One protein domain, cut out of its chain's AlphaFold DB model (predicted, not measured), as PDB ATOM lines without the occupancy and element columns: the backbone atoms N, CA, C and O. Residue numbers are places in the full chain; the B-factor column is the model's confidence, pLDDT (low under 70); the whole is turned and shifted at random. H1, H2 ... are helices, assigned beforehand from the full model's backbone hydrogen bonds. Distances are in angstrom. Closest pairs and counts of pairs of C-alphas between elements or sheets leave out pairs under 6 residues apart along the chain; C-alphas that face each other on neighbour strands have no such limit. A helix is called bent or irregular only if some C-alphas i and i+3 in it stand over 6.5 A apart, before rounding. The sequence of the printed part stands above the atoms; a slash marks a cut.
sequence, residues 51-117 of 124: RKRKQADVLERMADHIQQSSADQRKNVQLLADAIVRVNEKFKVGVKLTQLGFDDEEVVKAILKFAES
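AT A GLANCE: This is residues 51 to 117 of the 124 residues of a protein of Arachis duranensis (UniProt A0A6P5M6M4). The model is a long hook: one long, unbroken helix, H1, makes the shaft, the short helix H2 turns the corner at its far end, and H3 is turned back from there, with an open gap between it and H1. Residues 51 to 83 of H1 stick out free, and so do residues 108 to 117, of which 108 to 116 belong to H3. The printed part has 67 residues, with three named helices in the order H1, H2, H3 and no named strand, and the class is all helix. The whole is extended, with a radius of gyration of the C-alphas of 20.2 A, and its C-alphas span 65 by 23 by 17 A, the length being made by H1.

IN THESE COORDINATES: H1 takes residues 51 to 91, 41 residues, and measures 59.8 A from first to last C-alpha. It begins at C-alpha 51 at (150.492, 168.497, 68.760) and ends at C-alpha 91 at (111.313, 167.750, 113.965). H2 takes residues 93 to 99, 9.9 A from first to last C-alpha. H3 takes residues 104 to 116, 18.4 A from first to last C-alpha, and ends at C-alpha 116 at (117.148, 154.569, 94.251). No helix is bent or irregular.

HOW THE PARTS SIT: H1 touches no helix but is near H2. The two are close but not clearly touching, and their closest C-alphas, those of Asn 88 and Gly 94, are 6.6 A apart. Their lines stand at a steep tilt of 55 degrees, and they run the same way. H2 and H3 are also close but not clearly touching, with the C-alphas of Leu 97 and Val 107 the closest at 8.0 A. Their lines stand at a steep tilt of 50 degrees, and they run opposite ways. H1 and H3 are apart, with no C-alpha of the one within 8 A of the other. In H1, H2 and H3 every pair of O i and N i+4 is within hydrogen-bond range.

THE WHOLE: The two C-alphas farthest apart are those of Arg 51 and Gln 99, at 65.5 A. The first and last printed C-alphas, those of Arg 51 and Ser 117, are 46.9 A apart. The printed part has no cut. The link from H1 to H2, with 1 residue between them, is tight, and so is the link from H2 to H3, with 4 residues. The mean pLDDT of the printed part is 94.3, and no printed residue is under 70.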
ATOM      1  N   ARG A  51     151.457 169.542  68.376       76.81
ATOM      2  CA  ARG A  51     150.492 168.497  68.760       76.81
ATOM      3  C   ARG A  51     150.577 168.152  70.251       76.81
ATOM      4  O   ARG A  51     149.536 168.040  70.889       76.81
ATOM      5  N   LYS A  52     151.787 168.039  70.813       78.19
ATOM      6  CA  LYS A  52     151.996 167.781  72.250       78.19
ATOM      7  C   LYS A  52     151.485 168.926  73.130       78.19
ATOM      8  O   LYS A  52     150.825 168.655  74.122       78.19
ATOM      9  N   ARG A  53     151.710 170.189  72.740       82.94
ATOM     10  CA  ARG A  53     151.155 171.356  73.457       82.94
ATOM     11  C   ARG A  53     149.626 171.367  73.460       82.94
ATOM     12  O   ARG A  53     149.033 171.591  74.502       82.94
ATOM     13  N   LYS A  54     148.991 171.067  72.322       87.56
ATOM     14  CA  LYS A  54     147.523 170.958  72.241       87.56
ATOM     15  C   LYS A  54     146.974 169.824  73.108       87.56
ATOM     16  O   LYS A  54     145.912 169.965  73.692       87.56
ATOM     17  N   GLN A  55     147.686 168.700  73.191       89.81
ATOM     18  CA  GLN A  55     147.294 167.598  74.069       89.81
ATOM     19  C   GLN A  55     147.430 167.978  75.548       89.81
ATOM     20  O   GLN A  55     146.538 167.665  76.326       89.81
ATOM     21  N   ALA A  56     148.513 168.666  75.920       92.44
ATOM     22  CA  ALA A  56     148.699 169.174  77.276       92.44
ATOM     23  C   ALA A  56     147.586 170.162  77.669       92.44
ATOM     24  O   ALA A  56     147.001 169.996  78.727       92.44
ATOM     25  N   ASP A  57     147.219 171.086  76.777       95.31
ATOM     26  CA  ASP A  57     146.111 172.035  76.980       95.31
ATOM     27  C   ASP A  57     144.750 171.342  77.187       95.31
ATOM     28  O   ASP A  57     143.959 171.735  78.041       95.31
ATOM     29  N   VAL A  58     144.460 170.278  76.431       95.44
ATOM     30  CA  VAL A  58     143.225 169.500  76.633       95.44
ATOM     31  C   VAL A  58     143.235 168.797  77.991       95.44
ATOM     32  O   VAL A  58     142.217 168.793  78.677       95.44
ATOM     33  N   LEU A  59     144.370 168.219  78.394       96.00
ATOM     34  CA  LEU A  59     144.502 167.552  79.691       96.00
ATOM     35  C   LEU A  59     144.399 168.539  80.859       96.00
ATOM     36  O   LEU A  59     143.770 168.215  81.861       96.00
ATOM     37  N   GLU A  60     144.971 169.732  80.716       96.69
ATOM     38  CA  GLU A  60     144.866 170.818  81.692       96.69
ATOM     39  C   GLU A  60     143.405 171.240  81.872       96.69
ATOM     40  O   GLU A  60     142.878 171.175  82.980       96.69
ATOM     41  N   ARG A  61     142.682 171.495  80.774       97.06
ATOM     42  CA  ARG A  61     141.247 171.815  80.836       97.06
ATOM     43  C   ARG A  61     140.395 170.691  81.424       97.06
ATOM     44  O   ARG A  61     139.404 170.962  82.098       97.06
ATOM     45  N   MET A  62     140.752 169.428  81.183       97.81
ATOM     46  CA  MET A  62     140.084 168.295  81.832       97.81
ATOM     47  C   MET A  62     140.351 168.273  83.340       97.81
ATOM     48  O   MET A  62     139.424 168.022  84.109       97.81
ATOM     49  N   ALA A  63     141.586 168.545  83.767       97.81
ATOM     50  CA  ALA A  63     141.939 168.621  85.180       97.81
ATOM     51  C   ALA A  63     141.173 169.751  85.880       97.81
ATOM     52  O   ALA A  63     140.561 169.504  86.920       97.81
ATOM     53  N   ASP A  64     141.115 170.935  85.270       98.00
ATOM     54  CA  ASP A  64     140.351 172.074  85.784       98.00
ATOM     55  C   ASP A  64     138.862 171.739  85.904       98.00
ATOM     56  O   ASP A  64     138.235 172.006  86.929       98.00
ATOM     57  N   HIS A  65     138.292 171.079  84.890       97.75
ATOM     58  CA  HIS A  65     136.887 170.683  84.914       97.75
ATOM     59  C   HIS A  65     136.583 169.670  86.027       97.75
ATOM     60  O   HIS A  65     135.567 169.793  86.713       97.75
ATOM     61  N   ILE A  66     137.470 168.696  86.249       97.38
ATOM     62  CA  ILE A  66     137.338 167.727  87.347       97.38
ATOM     63  C   ILE A  66     137.440 168.436  88.700       97.38
ATOM     64  O   ILE A  66     136.633 168.173  89.593       97.38
ATOM     65  N   GLN A  67     138.403 169.347  88.859       98.19
ATOM     66  CA  GLN A  67     138.571 170.114  90.093       98.19
ATOM     67  C   GLN A  67     137.340 170.971  90.389       98.19
ATOM     68  O   GLN A  67     136.831 170.944  91.511       98.19
ATOM     69  N   GLN A  68     136.826 171.677  89.382       98.06
ATOM     70  CA  GLN A  68     135.625 172.492  89.513       98.06
ATOM     71  C   GLN A  68     134.398 171.633  89.842       98.06
ATOM     72  O   GLN A  68     133.691 171.926  90.803       98.06
ATOM     73  N   SER A  69     134.181 170.537  89.108       97.56
ATOM     74  CA  SER A  69     133.074 169.611  89.366       97.56
ATOM     75  C   SER A  69     133.136 169.044  90.787       97.56
ATOM     76  O   SER A  69     132.126 169.029  91.487       97.56
ATOM     77  N   SER A  70     134.328 168.667  91.262       97.56
ATOM     78  CA  SER A  70     134.520 168.196  92.636       97.56
ATOM     79  C   SER A  70     134.218 169.287  93.667       97.56
ATOM     80  O   SER A  70     133.564 169.020  94.676       97.56
ATOM     81  N   ALA A  71     134.657 170.524  93.422       97.44
ATOM     82  CA  ALA A  71     134.367 171.649  94.304       97.44
ATOM     83  C   ALA A  71     132.858 171.926  94.390       97.44
ATOM     84  O   ALA A  71     132.332 172.133  95.484       97.44
ATOM     85  N   ASP A  72     132.149 171.879  93.264       97.31
ATOM     86  CA  ASP A  72     130.705 172.100  93.227       97.31
ATOM     87  C   ASP A  72     129.930 170.932  93.853       97.31
ATOM     88  O   ASP A  72     128.998 171.160  94.627       97.31
ATOM     89  N   GLN A  73     130.368 169.684  93.650       97.56
ATOM     90  CA  GLN A  73     129.831 168.523  94.367       97.56
ATOM     91  C   GLN A  73     129.968 168.680  95.884       97.56
ATOM     92  O   GLN A  73     129.001 168.445  96.605       97.56
ATOM     93  N   ARG A  74     131.128 169.131  96.384       97.38
ATOM     94  CA  ARG A  74     131.325 169.374  97.824       97.38
ATOM     95  C   ARG A  74     130.368 170.433  98.365       97.38
ATOM     96  O   ARG A  74     129.780 170.217  99.421       97.38
ATOM     97  N   LYS A  75     130.173 171.545  97.646       97.38
ATOM     98  CA  LYS A  75     129.198 172.582  98.037       97.38
ATOM     99  C   LYS A  75     127.781 172.012  98.100       97.38
ATOM    100  O   LYS A  75     127.074 172.256  99.072       97.38
ATOM    101  N   ASN A  76     127.385 171.225  97.102       96.12
ATOM    102  CA  ASN A  76     126.056 170.617  97.053       96.12
ATOM    103  C   ASN A  76     125.840 169.615  98.196       96.12
ATOM    104  O   ASN A  76     124.791 169.642  98.839       96.12
ATOM    105  N   VAL A  77     126.840 168.776  98.492       96.75
ATOM    106  CA  VAL A  77     126.808 167.850  99.636       96.75
ATOM    107  C   VAL A  77     126.674 168.619 100.948       96.75
ATOM    108  O   VAL A  77     125.851 168.246 101.779       96.75
ATOM    109  N   GLN A  78     127.416 169.717 101.116       97.81
ATOM    110  CA  GLN A  78     127.319 170.548 102.315       97.81
ATOM    111  C   GLN A  78     125.921 171.160 102.472       97.81
ATOM    112  O   GLN A  78     125.326 171.060 103.540       97.81
ATOM    113  N   LEU A  79     125.360 171.734 101.402       97.69
ATOM    114  CA  LEU A  79     124.009 172.304 101.424       97.69
ATOM    115  C   LEU A  79     122.949 171.261 101.800       97.69
ATOM    116  O   LEU A  79     122.043 171.560 102.584       97.69
ATOM    117  N   LEU A  80     123.063 170.044 101.260       95.62
ATOM    118  CA  LEU A  80     122.153 168.948 101.575       95.62
ATOM    119  C   LEU A  80     122.304 168.493 103.032       95.62
ATOM    120  O   LEU A  80     121.298 168.340 103.724       95.62
ATOM    121  N   ALA A  81     123.539 168.334 103.517       96.56
ATOM    122  CA  ALA A  81     123.810 167.984 104.908       96.56
ATOM    123  C   ALA A  81     123.213 169.025 105.868       96.56
ATOM    124  O   ALA A  81     122.473 168.664 106.783       96.56
ATOM    125  N   ASP A  82     123.428 170.316 105.606       98.06
ATOM    126  CA  ASP A  82     122.879 171.405 106.417       98.06
ATOM    127  C   ASP A  82     121.340 171.413 106.407       98.06
ATOM    128  O   ASP A  82     120.693 171.695 107.419       98.06
ATOM    129  N   ALA A  83     120.716 171.124 105.260       96.69
ATOM    130  CA  ALA A  83     119.262 171.003 105.160       96.69
ATOM    131  C   ALA A  83     118.729 169.828 105.996       96.69
ATOM    132  O   ALA A  83     117.769 170.008 106.751       96.69
ATOM    133  N   ILE A  84     119.373 168.659 105.917       94.38
ATOM    134  CA  ILE A  84     119.009 167.469 106.699       94.38
ATOM    135  C   ILE A  84     119.147 167.747 108.198       94.38
ATOM    136  O   ILE A  84     118.217 167.465 108.955       94.38
ATOM    137  N   VAL A  85     120.262 168.348 108.624       96.44
ATOM    138  CA  VAL A  85     120.500 168.720 110.028       96.44
ATOM    139  C   VAL A  85     119.394 169.645 110.523       96.44
ATOM    140  O   VAL A  85     118.755 169.335 111.526       96.44
ATOM    141  N   ARG A  86     119.073 170.715 109.783       97.62
ATOM    142  CA  ARG A  86     117.995 171.647 110.158       97.62
ATOM    143  C   ARG A  86     116.631 170.968 110.281       97.62
ATOM    144  O   ARG A  86     115.876 171.253 111.212       97.62
ATOM    145  N   VAL A  87     116.295 170.066 109.356       96.31
ATOM    146  CA  VAL A  87     115.050 169.283 109.424       96.31
ATOM    147  C   VAL A  87     115.049 168.395 110.667       96.31
ATOM    148  O   VAL A  87     114.074 168.390 111.423       96.31
ATOM    149  N   ASN A  88     116.148 167.686 110.926       95.75
ATOM    150  CA  ASN A  88     116.271 166.832 112.099       95.75
ATOM    151  C   ASN A  88     116.181 167.635 113.405       95.75
ATOM    152  O   ASN A  88     115.478 167.229 114.326       95.75
ATOM    153  N   GLU A  89     116.817 168.801 113.487       96.56
ATOM    154  CA  GLU A  89     116.764 169.670 114.662       96.56
ATOM    155  C   GLU A  89     115.346 170.158 114.961       96.56
ATOM    156  O   GLU A  89     114.936 170.138 116.129       96.56
ATOM    157  N   LYS A  90     114.602 170.550 113.918       97.19
ATOM    158  CA  LYS A  90     113.230 171.066 114.024       97.19
ATOM    159  C   LYS A  90     112.226 169.984 114.409       97.19
ATOM    160  O   LYS A  90     111.355 170.227 115.239       97.19
ATOM    161  N   PHE A  91     112.325 168.801 113.807       96.25
ATOM    162  CA  PHE A  91     111.313 167.750 113.965       96.25
ATOM    163  C   PHE A  91     111.727 166.608 114.894       96.25
ATOM    164  O   PHE A  91     110.882 165.763 115.206       96.25
ATOM    165  N   LYS A  92     112.988 166.600 115.344       96.38
ATOM    166  CA  LYS A  92     113.614 165.530 116.135       96.38
ATOM    167  C   LYS A  92     113.448 164.164 115.469       96.38
ATOM    168  O   LYS A  92     113.051 163.201 116.119       96.38
ATOM    169  N   VAL A  93     113.704 164.104 114.159       94.81
ATOM    170  CA  VAL A  93     113.448 162.915 113.328       94.81
ATOM    171  C   VAL A  93     114.193 161.698 113.875       94.81
ATOM    172  O   VAL A  93     113.553 160.682 114.116       94.81
ATOM    173  N   GLY A  94     115.492 161.820 114.171       92.50
ATOM    174  CA  GLY A  94     116.297 160.712 114.700       92.50
ATOM    175  C   GLY A  94     115.746 160.146 116.009       92.50
ATOM    176  O   GLY A  94     115.489 158.955 116.105       92.50
ATOM    177  N   VAL A  95     115.434 161.013 116.980       95.25
ATOM    178  CA  VAL A  95     114.855 160.592 118.271       95.25
ATOM    179  C   VAL A  95     113.532 159.847 118.077       95.25
ATOM    180  O   VAL A  95     113.289 158.842 118.736       95.25
ATOM    181  N   LYS A  96     112.676 160.322 117.166       96.25
ATOM    182  CA  LYS A  96     111.396 159.667 116.866       96.25
ATOM    183  C   LYS A  96     111.585 158.312 116.188       96.25
ATOM    184  O   LYS A  96     110.865 157.383 116.524       96.25
ATOM    185  N   LEU A  97     112.538 158.191 115.267       95.25
ATOM    186  CA  LEU A  97     112.855 156.916 114.619       95.25
ATOM    187  C   LEU A  97     113.369 155.895 115.642       95.25
ATOM    188  O   LEU A  97     112.854 154.781 115.680       95.25
ATOM    189  N   THR A  98     114.253 156.306 116.554       95.50
ATOM    190  CA  THR A  98     114.704 155.451 117.662       95.50
ATOM    191  C   THR A  98     113.549 155.043 118.582       95.50
ATOM    192  O   THR A  98     113.460 153.888 118.984       95.50
ATOM    193  N   GLN A  99     112.621 155.955 118.899       96.19
ATOM    194  CA  GLN A  99     111.425 155.633 119.697       96.19
ATOM    195  C   GLN A  99     110.488 154.636 119.005       96.19
ATOM    196  O   GLN A  99     109.797 153.878 119.680       96.19
ATOM    197  N   LEU A 100     110.461 154.640 117.672       96.12
ATOM    198  CA  LEU A 100     109.728 153.667 116.864       96.12
ATOM    199  C   LEU A 100     110.478 152.330 116.718       96.12
ATOM    200  O   LEU A 100     109.938 151.407 116.116       96.12
ATOM    201  N   GLY A 101     111.680 152.216 117.289       96.44
ATOM    202  CA  GLY A 101     112.485 150.999 117.288       96.44
ATOM    203  C   GLY A 101     113.379 150.822 116.064       96.44
ATOM    204  O   GLY A 101     113.961 149.754 115.931       96.44
ATOM    205  N   PHE A 102     113.499 151.833 115.196       96.38
ATOM    206  CA  PHE A 102     114.431 151.779 114.070       96.38
ATOM    207  C   PHE A 102     115.865 151.999 114.547       96.38
ATOM    208  O   PHE A 102     116.139 152.967 115.269       96.38
ATOM    209  N   ASP A 103     116.772 151.141 114.090       95.75
ATOM    210  CA  ASP A 103     118.210 151.358 114.230       95.75
ATOM    211  C   ASP A 103     118.787 152.206 113.076       95.75
ATOM    212  O   ASP A 103     118.128 152.476 112.066       95.75
ATOM    213  N   ASP A 104     120.028 152.672 113.238       93.25
ATOM    214  CA  ASP A 104     120.670 153.568 112.270       93.25
ATOM    215  C   ASP A 104     120.866 152.906 110.890       93.25
ATOM    216  O   ASP A 104     120.760 153.574 109.856       93.25
ATOM    217  N   GLU A 105     121.118 151.595 110.844       95.50
ATOM    218  CA  GLU A 105     121.363 150.857 109.602       95.50
ATOM    219  C   GLU A 105     120.068 150.669 108.801       95.50
ATOM    220  O   GLU A 105     120.048 150.868 107.580       95.50
ATOM    221  N   GLU A 106     118.966 150.347 109.479       94.88
ATOM    222  CA  GLU A 106     117.627 150.249 108.903       94.88
ATOM    223  C   GLU A 106     117.178 151.581 108.304       94.88
ATOM    224  O   GLU A 106     116.668 151.616 107.177       94.88
ATOM    225  N   VAL A 107     117.414 152.687 109.018       92.94
ATOM    226  CA  VAL A 107     117.099 154.037 108.534       92.94
ATOM    227  C   VAL A 107     117.893 154.355 107.268       92.94
ATOM    228  O   VAL A 107     117.306 154.786 106.271       92.94
ATOM    229  N   VAL A 108     119.206 154.105 107.258       93.25
ATOM    230  CA  VAL A 108     120.056 154.338 106.077       93.25
ATOM    231  C   VAL A 108     119.592 153.491 104.895       93.25
ATOM    232  O   VAL A 108     119.450 154.003 103.782       93.25
ATOM    233  N   LYS A 109     119.289 152.210 105.121       94.31
ATOM    234  CA  LYS A 109     118.807 151.299 104.078       94.31
ATOM    235  C   LYS A 109     117.461 151.740 103.504       94.31
ATOM    236  O   LYS A 109     117.259 151.656 102.291       94.31
ATOM    237  N   ALA A 110     116.549 152.227 104.345       90.62
ATOM    238  CA  ALA A 110     115.260 152.755 103.909       90.62
ATOM    239  C   ALA A 110     115.421 154.018 103.048       90.62
ATOM    240  O   ALA A 110     114.794 154.122 101.993       90.62
ATOM    241  N   ILE A 111     116.296 154.944 103.456       89.44
ATOM    242  CA  ILE A 111     116.604 156.162 102.692       89.44
ATOM    243  C   ILE A 111     117.242 155.812 101.347       89.44
ATOM    244  O   ILE A 111     116.826 156.352 100.324       89.44
ATOM    245  N   LEU A 112     118.210 154.891 101.327       91.25
ATOM    246  CA  LEU A 112     118.866 154.460 100.093       91.25
ATOM    247  C   LEU A 112     117.854 153.849  99.120       91.25
ATOM    248  O   LEU A 112     117.773 154.268  97.968       91.25
ATOM    249  N   LYS A 113     116.995 152.946  99.610       90.50
ATOM    250  CA  LYS A 113     115.913 152.355  98.814       90.50
ATOM    251  C   LYS A 113     114.963 153.418  98.255       90.50
ATOM    252  O   LYS A 113     114.505 153.287  97.122       90.50
ATOM    253  N   PHE A 114     114.653 154.456  99.031       86.62
ATOM    254  CA  PHE A 114     113.819 155.567  98.574       86.62
ATOM    255  C   PHE A 114     114.518 156.401  97.489       86.62
ATOM    256  O   PHE A 114     113.900 156.701  96.473       86.62
ATOM    257  N   ALA A 115     115.802 156.723  97.663       86.56
ATOM    258  CA  ALA A 115     116.587 157.501  96.702       86.56
ATOM    259  C   ALA A 115     116.833 156.758  95.375       86.56
ATOM    260  O   ALA A 115     116.871 157.379  94.316       86.56
ATOM    261  N   GLU A 116     116.980 155.433  95.426       86.31
ATOM    262  CA  GLU A 116     117.148 154.569  94.251       86.31
ATOM    263  C   GLU A 116     115.822 154.254  93.542       86.31
ATOM    264  O   GLU A 116     115.822 153.765  92.411       86.31
ATOM    265  N   SER A 117     114.679 154.518  94.184       81.75
ATOM    266  CA  SER A 117     113.370 154.247  93.596       81.75
ATOM    267  C   SER A 117     113.072 155.263  92.481       81.75
ATOM    268  O   SER A 117     112.948 156.454  92.761       81.75
TER     269      SER A 117